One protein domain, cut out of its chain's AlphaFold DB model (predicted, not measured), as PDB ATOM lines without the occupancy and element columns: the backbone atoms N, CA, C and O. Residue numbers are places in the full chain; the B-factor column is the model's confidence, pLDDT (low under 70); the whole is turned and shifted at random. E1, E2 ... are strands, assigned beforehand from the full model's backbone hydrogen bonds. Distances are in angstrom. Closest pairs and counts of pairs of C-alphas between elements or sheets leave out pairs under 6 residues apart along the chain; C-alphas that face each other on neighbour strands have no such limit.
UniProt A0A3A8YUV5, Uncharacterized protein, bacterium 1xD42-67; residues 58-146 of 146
ATOM      1  N   VAL A  58       4.177  20.295  -2.173       82.38
ATOM      2  CA  VAL A  58       3.944  18.893  -2.511       82.38
ATOM      3  C   VAL A  58       5.187  18.280  -3.152       82.38
ATOM      4  O   VAL A  58       5.747  18.828  -4.096       82.38
ATOM      5  N   LYS A  59       5.619  17.119  -2.643       86.88
ATOM      6  CA  LYS A  59       6.782  16.371  -3.161       86.88
ATOM      7  C   LYS A  59       6.407  15.281  -4.165       86.88
ATOM      8  O   LYS A  59       7.269  14.785  -4.885       86.88
ATOM      9  N   THR A  60       5.142  14.870  -4.189       88.25
ATOM     10  CA  THR A  60       4.645  13.746  -4.993       88.25
ATOM     11  C   THR A  60       3.251  14.040  -5.521       88.25
ATOM     12  O   THR A  60       2.412  14.526  -4.769       88.25
ATOM     13  N   GLY A  61       2.977  13.678  -6.770       88.62
ATOM     14  CA  GLY A  61       1.656  13.827  -7.375       88.62
ATOM     15  C   GLY A  61       1.305  12.640  -8.262       88.62
ATOM     16  O   GLY A  61       2.181  11.910  -8.727       88.62
ATOM     17  N   MET A  62       0.013  12.436  -8.489       91.00
ATOM     18  CA  MET A  62      -0.492  11.408  -9.391       91.00
ATOM     19  C   MET A  62      -0.591  11.965 -10.811       91.00
ATOM     20  O   MET A  62      -1.213  12.996 -11.032       91.00
ATOM     21  N   VAL A  63      -0.012  11.284 -11.794       89.75
ATOM     22  CA  VAL A  63      -0.027  11.718 -13.193       89.75
ATOM     23  C   VAL A  63      -1.440  11.646 -13.760       89.75
ATOM     24  O   VAL A  63      -2.013  10.563 -13.886       89.75
ATOM     25  N   ILE A  64      -1.981  12.790 -14.173       90.44
ATOM     26  CA  ILE A  64      -3.261  12.871 -14.883       90.44
ATOM     27  C   ILE A  64      -3.042  12.815 -16.387       90.44
ATOM     28  O   ILE A  64      -3.722  12.052 -17.078       90.44
ATOM     29  N   ARG A  65      -2.105  13.624 -16.889       86.75
ATOM     30  CA  ARG A  65      -1.727  13.671 -18.304       86.75
ATOM     31  C   ARG A  65      -0.404  14.400 -18.502       86.75
ATOM     32  O   ARG A  65      -0.016  15.222 -17.672       86.75
ATOM     33  N   TYR A  66       0.221  14.136 -19.640       84.31
ATOM     34  CA  TYR A  66       1.262  14.986 -20.196       84.31
ATOM     35  C   TYR A  66       0.668  15.844 -21.308       84.31
ATOM     36  O   TYR A  66      -0.268  15.431 -21.993       84.31
ATOM     37  N   GLU A  67       1.192  17.049 -21.457       83.56
ATOM     38  CA  GLU A  67       0.817  17.988 -22.501       83.56
ATOM     39  C   GLU A  67       2.077  18.428 -23.235       83.56
ATOM     40  O   GLU A  67       3.100  18.732 -22.622       83.56
ATOM     41  N   ILE A  68       1.986  18.483 -24.554       79.31
ATOM     42  CA  ILE A  68       2.982  19.147 -25.378       79.31
ATOM     43  C   ILE A  68       2.642  20.637 -25.343       79.31
ATOM     44  O   ILE A  68       1.520  21.027 -25.664       79.31
ATOM     45  N   ILE A  69       3.578  21.465 -24.888       72.81
ATOM     46  CA  ILE A  69       3.449  22.914 -25.006       72.81
ATOM     47  C   ILE A  69       3.952  23.247 -26.410       72.81
ATOM     48  O   ILE A  69       5.096  22.916 -26.716       72.81
ATOM     49  N   ASP A  70       3.118  23.882 -27.239       59.16
ATOM     50  CA  ASP A  70       3.511  24.369 -28.569       59.16
ATOM     51  C   ASP A  70       4.687  25.353 -28.438       59.16
ATOM     52  O   ASP A  70       4.524  26.554 -28.218       59.16
ATOM     53  N   GLY A  71       5.893  24.799 -28.492       54.00
ATOM     54  CA  GLY A  71       7.163  25.490 -28.640       54.00
ATOM     55  C   GLY A  71       7.721  25.252 -30.038       54.00
ATOM     56  O   GLY A  71       7.153  24.488 -30.821       54.00
ATOM     57  N   GLU A  72       8.836  25.912 -30.352       47.34
ATOM     58  CA  GLU A  72       9.560  25.711 -31.608       47.34
ATOM     59  C   GLU A  72       9.766  24.210 -31.860       47.34
ATOM     60  O   GLU A  72      10.256  23.475 -31.006       47.34
ATOM     61  N   THR A  73       9.296  23.728 -33.008       48.06
ATOM     62  CA  THR A  73       9.453  22.330 -33.406       48.06
ATOM     63  C   THR A  73      10.750  22.220 -34.187       48.06
ATOM     64  O   THR A  73      10.865  22.762 -35.286       48.06
ATOM     65  N   TYR A  74      11.748  21.523 -33.645       46.19
ATOM     66  CA  TYR A  74      12.949  21.255 -34.429       46.19
ATOM     67  C   TYR A  74      12.691  20.125 -35.413       46.19
ATOM     68  O   TYR A  74      12.141  19.075 -35.072       46.19
ATOM     69  N   THR A  75      13.133  20.335 -36.649       49.72
ATOM     70  CA  THR A  75      13.157  19.312 -37.687       49.72
ATOM     71  C   THR A  75      14.361  18.404 -37.459       49.72
ATOM     72  O   THR A  75      15.495  18.785 -37.756       49.72
ATOM     73  N   THR A  76      14.144  17.199 -36.940       51.69
ATOM     74  CA  THR A  76      15.206  16.187 -36.879       51.69
ATOM     75  C   THR A  76      15.293  15.455 -38.219       51.69
ATOM     76  O   THR A  76      14.280  15.052 -38.783       51.69
ATOM     77  N   VAL A  77      16.503  15.314 -38.772       51.75
ATOM     78  CA  VAL A  77      16.755  14.621 -40.047       51.75
ATOM     79  C   VAL A  77      17.460  13.305 -39.733       51.75
ATOM     80  O   VAL A  77      18.633  13.298 -39.369       51.75
ATOM     81  N   SER A  78      16.752  12.183 -39.852       51.84
ATOM     82  CA  SER A  78      17.324  10.847 -39.642       51.84
ATOM     83  C   SER A  78      17.673  10.177 -40.980       51.84
ATOM     84  O   SER A  78      16.782  10.079 -41.829       51.84
ATOM     85  N   PRO A  79      18.896   9.653 -41.188       46.22
ATOM     86  CA  PRO A  79      19.205   8.855 -42.370       46.22
ATOM     87  C   PRO A  79      18.508   7.487 -42.298       46.22
ATOM     88  O   PRO A  79      18.596   6.784 -41.293       46.22
ATOM     89  N   ALA A  80      17.823   7.089 -43.371       49.84
ATOM     90  CA  ALA A  80      17.316   5.730 -43.524       49.84
ATOM     91  C   ALA A  80      18.411   4.875 -44.172       49.84
ATOM     92  O   ALA A  80      18.791   5.122 -45.313       49.84
ATOM     93  N   ILE A  81      18.924   3.876 -43.455       53.62
ATOM     94  CA  ILE A  81      19.899   2.935 -44.011       53.62
ATOM     95  C   ILE A  81      19.181   1.623 -44.322       53.62
ATOM     96  O   ILE A  81      18.900   0.847 -43.409       53.62
ATOM     97  N   PRO A  82      18.940   1.338 -45.610       47.38
ATOM     98  CA  PRO A  82      18.980  -0.035 -46.066       47.38
ATOM     99  C   PRO A  82      19.938  -0.162 -47.255       47.38
ATOM    100  O   PRO A  82      19.662   0.220 -48.389       47.38
ATOM    101  N   GLY A  83      21.084  -0.769 -46.979       53.28
ATOM    102  CA  GLY A  83      21.584  -1.829 -47.838       53.28
ATOM    103  C   GLY A  83      22.424  -1.493 -49.063       53.28
ATOM    104  O   GLY A  83      23.231  -2.355 -49.345       53.28
ATOM    105  N   LEU A  84      22.340  -0.353 -49.771       51.62
ATOM    106  CA  LEU A  84      23.373  -0.012 -50.793       51.62
ATOM    107  C   LEU A  84      23.307   1.391 -51.446       51.62
ATOM    108  O   LEU A  84      24.100   1.683 -52.336       51.62
ATOM    109  N   SER A  85      22.415   2.296 -51.042       51.28
ATOM    110  CA  SER A  85      22.472   3.701 -51.482       51.28
ATOM    111  C   SER A  85      21.924   4.597 -50.378       51.28
ATOM    112  O   SER A  85      20.802   4.411 -49.914       51.28
ATOM    113  N   SER A  86      22.734   5.535 -49.886       47.72
ATOM    114  CA  SER A  86      22.319   6.463 -48.833       47.72
ATOM    115  C   SER A  86      21.444   7.559 -49.437       47.72
ATOM    116  O   SER A  86      21.894   8.681 -49.664       47.72
ATOM    117  N   ILE A  87      20.188   7.234 -49.732       52.66
ATOM    118  CA  ILE A  87      19.176   8.255 -49.980       52.66
ATOM    119  C   ILE A  87      18.885   8.902 -48.624       52.66
ATOM    120  O   ILE A  87      18.246   8.311 -47.753       52.66
ATOM    121  N   LEU A  88      19.392  10.120 -48.429       50.59
ATOM    122  CA  LEU A  88      18.975  10.996 -47.340       50.59
ATOM    123  C   LEU A  88      17.501  11.341 -47.563       50.59
ATOM    124  O   LEU A  88      17.175  12.284 -48.275       50.59
ATOM    125  N   VAL A  89      16.603  10.544 -46.990       52.22
ATOM    126  CA  VAL A  89      15.186  10.890 -46.895       52.22
ATOM    127  C   VAL A  89      15.027  11.727 -45.628       52.22
ATOM    128  O   VAL A  89      15.090  11.155 -44.536       52.22
ATOM    129  N   PRO A  90      14.844  13.058 -45.715       48.69
ATOM    130  CA  PRO A  90      14.578  13.866 -44.540       48.69
ATOM    131  C   PRO A  90      13.200  13.497 -44.004       48.69
ATOM    132  O   PRO A  90      12.172  13.976 -44.474       48.69
ATOM    133  N   ARG A  91      13.163  12.604 -43.015       48.50
ATOM    134  CA  ARG A  91      11.942  12.390 -42.247       48.50
ATOM    135  C   ARG A  91      11.801  13.542 -41.271       48.50
ATOM    136  O   ARG A  91      12.384  13.497 -40.196       48.50
ATOM    137  N   VAL A  92      11.039  14.555 -41.660       49.81
ATOM    138  CA  VAL A  92      10.719  15.700 -40.807       49.81
ATOM    139  C   VAL A  92       9.857  15.212 -39.644       49.81
ATOM    140  O   VAL A  92       8.657  15.007 -39.802       49.81
ATOM    141  N   HIS A  93      10.469  14.992 -38.482       53.09
ATOM    142  CA  HIS A  93       9.724  14.792 -37.243       53.09
ATOM    143  C   HIS A  93       9.698  16.125 -36.509       53.09
ATOM    144  O   HIS A  93      10.748  16.649 -36.137       53.09
ATOM    145  N   GLN A  94       8.503  16.680 -36.329       54.16
ATOM    146  CA  GLN A  94       8.289  17.824 -35.452       54.16
ATOM    147  C   GLN A  94       8.405  17.320 -34.017       54.16
ATOM    148  O   GLN A  94       7.495  16.666 -33.511       54.16
ATOM    149  N   THR A  95       9.554  17.561 -33.388       56.09
ATOM    150  CA  THR A  95       9.738  17.204 -31.979       56.09
ATOM    151  C   THR A  95       9.458  18.455 -31.158       56.09
ATOM    152  O   THR A  95      10.135  19.461 -31.372       56.09
ATOM    153  N   PRO A  96       8.440  18.452 -30.287       62.03
ATOM    154  CA  PRO A  96       8.168  19.599 -29.442       62.03
ATOM    155  C   PRO A  96       9.278  19.786 -28.410       62.03
ATOM    156  O   PRO A  96       9.739  18.830 -27.792       62.03
ATOM    157  N   ASP A  97       9.665  21.037 -28.203       66.19
ATOM    158  CA  ASP A  97      10.746  21.411 -27.290       66.19
ATOM    159  C   ASP A  97      10.324  21.552 -25.832       66.19
ATOM    160  O   ASP A  97      11.152  21.601 -24.918       66.19
ATOM    161  N   GLN A  98       9.023  21.699 -25.604       74.12
ATOM    162  CA  GLN A  98       8.490  22.053 -24.305       74.12
ATOM    163  C   GLN A  98       7.385  21.089 -23.914       74.12
ATOM    164  O   GLN A  98       6.391  20.912 -24.615       74.12
ATOM    165  N   PHE A  99       7.551  20.498 -22.739       84.75
ATOM    166  CA  PHE A  99       6.626  19.522 -22.202       84.75
ATOM    167  C   PHE A  99       6.044  20.032 -20.892       84.75
ATOM    168  O   PHE A  99       6.695  20.740 -20.118       84.75
ATOM    169  N   ALA A 100       4.797  19.663 -20.640       87.69
ATOM    170  CA  ALA A 100       4.129  19.872 -19.376       87.69
ATOM    171  C   ALA A 100       3.586  18.556 -18.830       87.69
ATOM    172  O   ALA A 100       3.176  17.663 -19.568       87.69
ATOM    173  N   ILE A 101       3.530  18.475 -17.510       89.75
ATOM    174  CA  ILE A 101       2.861  17.408 -16.780       89.75
ATOM    175  C   ILE A 101       1.768  18.015 -15.911       89.75
ATOM    176  O   ILE A 101       1.968  19.046 -15.264       89.75
ATOM    177  N   VAL A 102       0.604  17.373 -15.908       90.81
ATOM    178  CA  VAL A 102      -0.495  17.678 -14.995       90.81
ATOM    179  C   VAL A 102      -0.557  16.572 -13.956       90.81
ATOM    180  O   VAL A 102      -0.776  15.402 -14.283       90.81
ATOM    181  N   LEU A 103      -0.372  16.961 -12.705       91.94
ATOM    182  CA  LEU A 103      -0.437  16.092 -11.545       91.94
ATOM    183  C   LEU A 103      -1.679  16.404 -10.729       91.94
ATOM    184  O   LEU A 103      -2.006  17.565 -10.536       91.94
ATOM    185  N   GLU A 104      -2.330  15.389 -10.190       93.06
ATOM    186  CA  GLU A 104      -3.237  15.549  -9.063       93.06
ATOM    187  C   GLU A 104      -2.426  15.440  -7.773       93.06
ATOM    188  O   GLU A 104      -1.753  14.440  -7.507       93.06
ATOM    189  N   CYS A 105      -2.473  16.504  -6.987       90.06
ATOM    190  CA  CYS A 105      -1.767  16.650  -5.731       90.06
ATOM    191  C   CYS A 105      -2.776  16.756  -4.589       90.06
ATOM    192  O   CYS A 105      -3.897  17.248  -4.755       90.06
ATOM    193  N   ARG A 106      -2.356  16.308  -3.405       88.56
ATOM    194  CA  ARG A 106      -3.130  16.457  -2.179       88.56
ATOM    195  C   ARG A 106      -2.238  16.999  -1.079       88.56
ATOM    196  O   ARG A 106      -1.208  16.400  -0.787       88.56
ATOM    197  N   ASP A 107      -2.664  18.092  -0.465       87.38
ATOM    198  CA  ASP A 107      -1.955  18.710   0.650       87.38
ATOM    199  C   ASP A 107      -2.938  19.352   1.627       87.38
ATOM    200  O   ASP A 107      -3.943  19.913   1.206       87.38
ATOM    201  N   ALA A 108      -2.695  19.192   2.929       81.38
ATOM    202  CA  ALA A 108      -3.544  19.704   4.014       81.38
ATOM    203  C   ALA A 108      -5.071  19.478   3.842       81.38
ATOM    204  O   ALA A 108      -5.889  20.249   4.335       81.38
ATOM    205  N   GLY A 109      -5.477  18.407   3.147       80.75
ATOM    206  CA  GLY A 109      -6.886  18.098   2.865       80.75
ATOM    207  C   GLY A 109      -7.438  18.694   1.564       80.75
ATOM    208  O   GLY A 109      -8.481  18.234   1.106       80.75
ATOM    209  N   VAL A 110      -6.711  19.608   0.922       86.25
ATOM    210  CA  VAL A 110      -7.036  20.189  -0.384       86.25
ATOM    211  C   VAL A 110      -6.557  19.258  -1.494       86.25
ATOM    212  O   VAL A 110      -5.433  18.750  -1.458       86.25
ATOM    213  N   ARG A 111      -7.416  19.015  -2.487       90.94
ATOM    214  CA  ARG A 111      -7.044  18.347  -3.739       90.94
ATOM    215  C   ARG A 111      -6.927  19.397  -4.828       90.94
ATOM    216  O   ARG A 111      -7.762  20.290  -4.921       90.94
ATOM    217  N   PHE A 112      -5.886  19.310  -5.637       91.38
ATOM    218  CA  PHE A 112      -5.687  20.249  -6.730       91.38
ATOM    219  C   PHE A 112      -4.906  19.605  -7.863       91.38
ATOM    220  O   PHE A 112      -4.051  18.746  -7.649       91.38
ATOM    221  N   TYR A 113      -5.166  20.063  -9.079       91.94
ATOM    222  CA  TYR A 113      -4.296  19.817 -10.208       91.94
ATOM    223  C   TYR A 113      -3.142  20.809 -10.195       91.94
ATOM    224  O   TYR A 113      -3.349  22.015 -10.103       91.94
ATOM    225  N   ALA A 114      -1.926  20.303 -10.310       90.69
ATOM    226  CA  ALA A 114      -0.702  21.063 -10.453       90.69
ATOM    227  C   ALA A 114      -0.140  20.848 -11.854       90.69
ATOM    228  O   ALA A 114       0.051  19.710 -12.282       90.69
ATOM    229  N   LYS A 115       0.147  21.935 -12.563       91.75
ATOM    230  CA  LYS A 115       0.759  21.890 -13.887       91.75
ATOM    231  C   LYS A 115       2.202  22.373 -13.795       91.75
ATOM    232  O   LYS A 115       2.452  23.502 -13.366       91.75
ATOM    233  N   TYR A 116       3.132  21.536 -14.241       89.25
ATOM    234  CA  TYR A 116       4.561  21.838 -14.278       89.25
ATOM    235  C   TYR A 116       5.082  21.790 -15.706       89.25
ATOM    236  O   TYR A 116       4.711  20.900 -16.466       89.25
ATOM    237  N   LYS A 117       5.962  22.728 -16.055       88.31
ATOM    238  CA  LYS A 117       6.835  22.626 -17.223       88.31
ATOM    239  C   LYS A 117       8.015  21.732 -16.859       88.31
ATOM    240  O   LYS A 117       8.676  21.979 -15.847       88.31
ATOM    241  N   ILE A 118       8.259  20.727 -17.689       87.44
ATOM    242  CA  ILE A 118       9.302  19.720 -17.492       87.44
ATOM    243  C   ILE A 118      10.293  19.750 -18.662       87.44
ATOM    244  O   ILE A 118       9.908  20.112 -19.781       87.44
ATOM    245  N   PRO A 119      11.566  19.398 -18.426       81.88
ATOM    246  CA  PRO A 119      12.518  19.182 -19.506       81.88
ATOM    247  C   PRO A 119      12.149  17.930 -20.314       81.88
ATOM    248  O   PRO A 119      11.456  17.033 -19.832       81.88
ATOM    249  N   SER A 120      12.650  17.846 -21.546       79.00
ATOM    250  CA  SER A 120      12.431  16.692 -22.430       79.00
ATOM    251  C   SER A 120      12.963  15.374 -21.856       79.00
ATOM    252  O   SER A 120      12.388  14.324 -22.123       79.00
ATOM    253  N   SER A 121      14.007  15.419 -21.018       77.50
ATOM    254  CA  SER A 121      14.553  14.250 -20.306       77.50
ATOM    255  C   SER A 121      13.533  13.565 -19.399       77.50
ATOM    256  O   SER A 121      13.575  12.346 -19.209       77.50
ATOM    257  N   ASP A 122      12.613  14.355 -18.848       77.19
ATOM    258  CA  ASP A 122      11.642  13.907 -17.855       77.19
ATOM    259  C   ASP A 122      10.284  13.640 -18.501       77.19
ATOM    260  O   ASP A 122       9.384  13.091 -17.857       77.19
ATOM    261  N   TYR A 123      10.142  13.983 -19.788       76.75
ATOM    262  CA  TYR A 123       9.005  13.589 -20.596       76.75
ATOM    263  C   TYR A 123       9.032  12.078 -20.799       76.75
ATOM    264  O   TYR A 123       9.656  11.513 -21.695       76.75
ATOM    265  N   LYS A 124       8.332  11.411 -19.900       71.88
ATOM    266  CA  LYS A 124       8.093   9.983 -19.921       71.88
ATOM    267  C   LYS A 124       6.589   9.836 -20.007       71.88
ATOM    268  O   LYS A 124       5.900  10.309 -19.109       71.88
ATOM    269  N   GLU A 125       6.077   9.175 -21.040       67.69
ATOM    270  CA  GLU A 125       4.655   8.821 -21.167       67.69
ATOM    271  C   GLU A 125       4.265   7.761 -20.119       67.69
ATOM    272  O   GLU A 125       3.892   6.626 -20.422       67.69
ATOM    273  N   HIS A 126       4.404   8.103 -18.838       64.94
ATOM    274  CA  HIS A 126       3.994   7.253 -17.738       64.94
ATOM    275  C   HIS A 126       2.491   7.009 -17.824       64.94
ATOM    276  O   HIS A 126       1.712   7.891 -18.199       64.94
ATOM    277  N   LYS A 127       2.073   5.815 -17.398       72.50
ATOM    278  CA  LYS A 127       0.655   5.475 -17.309       72.50
ATOM    279  C   LYS A 127      -0.059   6.478 -16.403       72.50
ATOM    280  O   LYS A 127       0.377   6.733 -15.279       72.50
ATOM    281  N   LYS A 128      -1.178   7.013 -16.891       79.81
ATOM    282  CA  LYS A 128      -2.117   7.804 -16.090       79.81
ATOM    283  C   LYS A 128      -2.427   7.064 -14.782       79.81
ATOM    284  O   LYS A 128      -2.671   5.860 -14.800       79.81
ATOM    285  N   GLY A 129      -2.395   7.782 -13.665       79.56
ATOM    286  CA  GLY A 129      -2.552   7.224 -12.321       79.56
ATOM    287  C   GLY A 129      -1.241   6.819 -11.636       79.56
ATOM    288  O   GLY A 129      -1.255   6.500 -10.450       79.56
ATOM    289  N   ALA A 130      -0.097   6.849 -12.330       85.62
ATOM    290  CA  ALA A 130       1.196   6.634 -11.685       85.62
ATOM    291  C   ALA A 130       1.501   7.770 -10.700       85.62
ATOM    292  O   ALA A 130       1.275   8.939 -11.004       85.62
ATOM    293  N   THR A 131       2.041   7.440  -9.529       86.75
ATOM    294  CA  THR A 131       2.562   8.455  -8.607       86.75
ATOM    295  C   THR A 131       4.004   8.762  -8.981       86.75
ATOM    296  O   THR A 131       4.831   7.853  -9.046       86.75
ATOM    297  N   VAL A 132       4.305  10.034  -9.221       88.31
ATOM    298  CA  VAL A 132       5.654  10.514  -9.528       88.31
ATOM    299  C   VAL A 132       6.119  11.489  -8.458       88.31
ATOM    300  O   VAL A 132       5.324  12.202  -7.838       88.31
ATOM    301  N   ARG A 133       7.429  11.505  -8.227       88.75
ATOM    302  CA  ARG A 133       8.073  12.509  -7.386       88.75
ATOM    303  C   ARG A 133       8.316  13.756  -8.230       88.75
ATOM    304  O   ARG A 133       8.782  13.639  -9.356       88.75
ATOM    305  N   ILE A 134       7.974  14.918  -7.689       86.94
ATOM    306  CA  ILE A 134       8.227  16.207  -8.337       86.94
ATOM    307  C   ILE A 134       9.725  16.494  -8.212       86.94
ATOM    308  O   ILE A 134      10.270  16.437  -7.105       86.94
ATOM    309  N   GLU A 135      10.382  16.747  -9.341       86.44
ATOM    310  CA  GLU A 135      11.818  17.028  -9.400       86.44
ATOM    311  C   GLU A 135      12.101  18.529  -9.265       86.44
ATOM    312  O   GLU A 135      11.304  19.365  -9.691       86.44
ATOM    313  N   ASP A 136      13.258  18.883  -8.698       80.88
ATOM    314  CA  ASP A 136      13.626  20.284  -8.431       80.88
ATOM    315  C   ASP A 136      13.794  21.120  -9.718       80.88
ATOM    316  O   ASP A 136      13.706  22.347  -9.682       80.88
ATOM    317  N   GLY A 137      14.003  20.468 -10.867       81.06
ATOM    318  CA  GLY A 137      14.090  21.116 -12.180       81.06
ATOM    319  C   GLY A 137      12.738  21.518 -12.783       81.06
ATOM    320  O   GLY A 137      12.701  22.184 -13.819       81.06
ATOM    321  N   TRP A 138      11.618  21.121 -12.174       88.25
ATOM    322  CA  TRP A 138      10.287  21.366 -12.724       88.25
ATOM    323  C   TRP A 138       9.783  22.756 -12.355       88.25
ATOM    324  O   TRP A 138       9.756  23.152 -11.190       88.25
ATOM    325  N   THR A 139       9.326  23.509 -13.355       86.88
ATOM    326  CA  THR A 139       8.824  24.870 -13.131       86.88
ATOM    327  C   THR A 139       7.300  24.856 -13.008       86.88
ATOM    328  O   THR A 139       6.635  24.442 -13.960       86.88
ATOM    329  N   PRO A 140       6.702  25.320 -11.895       87.19
ATOM    330  CA  PRO A 140       5.250  25.406 -11.775       87.19
ATOM    331  C   PRO A 140       4.703  26.467 -12.733       87.19
ATOM    332  O   PRO A 140       5.173  27.605 -12.752       87.19
ATOM    333  N   ILE A 141       3.698  26.093 -13.521       86.69
ATOM    334  CA  ILE A 141       3.083  26.966 -14.534       86.69
ATOM    335  C   ILE A 141       1.582  27.169 -14.327       86.69
ATOM    336  O   ILE A 141       1.001  28.043 -14.961       86.69
ATOM    337  N   GLY A 142       0.942  26.399 -13.449       86.56
ATOM    338  CA  GLY A 142      -0.474  26.575 -13.147       86.56
ATOM    339  C   GLY A 142      -0.976  25.623 -12.073       86.56
ATOM    340  O   GLY A 142      -0.337  24.613 -11.776       86.56
ATOM    341  N   PHE A 143      -2.136  25.939 -11.508       89.50
ATOM    342  CA  PHE A 143      -2.858  25.056 -10.601       89.50
ATOM    343  C   PHE A 143      -4.373  25.214 -10.788       89.50
ATOM    344  O   PHE A 143      -4.836  26.234 -11.297       89.50
ATOM    345  N   GLN A 144      -5.140  24.205 -10.380       88.75
ATOM    346  CA  GLN A 144      -6.600  24.243 -10.330       88.75
ATOM    347  C   GLN A 144      -7.081  23.450  -9.114       88.75
ATOM    348  O   GLN A 144      -6.819  22.256  -9.019       88.75
ATOM    349  N   VAL A 145      -7.768  24.105  -8.181       88.44
ATOM    350  CA  VAL A 145      -8.331  23.446  -6.989       88.44
ATOM    351  C   VAL A 145      -9.577  22.636  -7.376       88.44
ATOM    352  O   VAL A 145     -10.321  23.058  -8.262       88.44
ATOM    353  N   LEU A 146      -9.753  21.470  -6.742       86.00
ATOM    354  CA  LEU A 146     -10.847  20.513  -6.955       86.00
ATOM    355  C   LEU A 146     -11.913  20.577  -5.859       86.00
ATOM    356  O   LEU A 146     -11.529  20.745  -4.679       86.00
TER     357      LEU A 146
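AT A GLANCE: This is residues 58 to 146 of the 146 residues of an uncharacterized protein of bacterium 1xD42-67 (UniProt A0A3A8YUV5). A strongly twisted, five-stranded antiparallel sheet makes a rod: its two longest strands, E1 and E2, run on past the other three as a narrow two-stranded arm, which ends in the loop of residues 77 to 92. E3 and then E5 lie beside E2 at the other end, and short E4 lies beside the start of E1. The printed part has 89 residues, no named helix and five strands, E1 to E5 along the chain, in sheet order E4, E1, E2, E3, E5. The class is all strand; the whole is only just loose, close to extended, with a radius of gyration of the C-alphas of 17.9 A and spans of 64 by 23 by 21 A.

HOW THE PARTS SIT: Look first at E1, residues 60 to 76, and E2, residues 93 to 107, an antiparallel hairpin at 164 degrees; N 67 and O 100 are within hydrogen-bond range at 2.8 A. E1 bends by 81 degrees at residue 72. E3, residues 110 to 118, makes a hairpin with E2, with N 103 and O 114 at 2.8 A; E1, E2 and E3 form a meander, each strand the antiparallel neighbour of the one before. Edge strand E5, residues 139 to 145, is antiparallel to E3, with N 113 and O 144 at 2.7 A. Edge strand E4, residues 131 to 133, is antiparallel to E1, with N 132 and O 61 at 2.9 A, and closes a Greek key, the meander plus a fourth strand beside the first. E1 and E5 are apart.

IN THESE COORDINATES: Find C-alpha 60 at (4.645, 13.746, -4.993); from there E1 spans 33.7 A. E2 spans 39.8 A, E3 23.7 A, E4 6.9 A and E5 18.3 A, ending at C-alpha 145, (-8.331, 23.446, -6.989).

THE WHOLE: The farthest C-alphas, of Leu 84 and Gly 109, are 64.2 A apart. The printed part has no cut; the links E1 to E2 and E3 to E4 are long. Confidence is under 70 at residues 70 to 97 and 125 to 126.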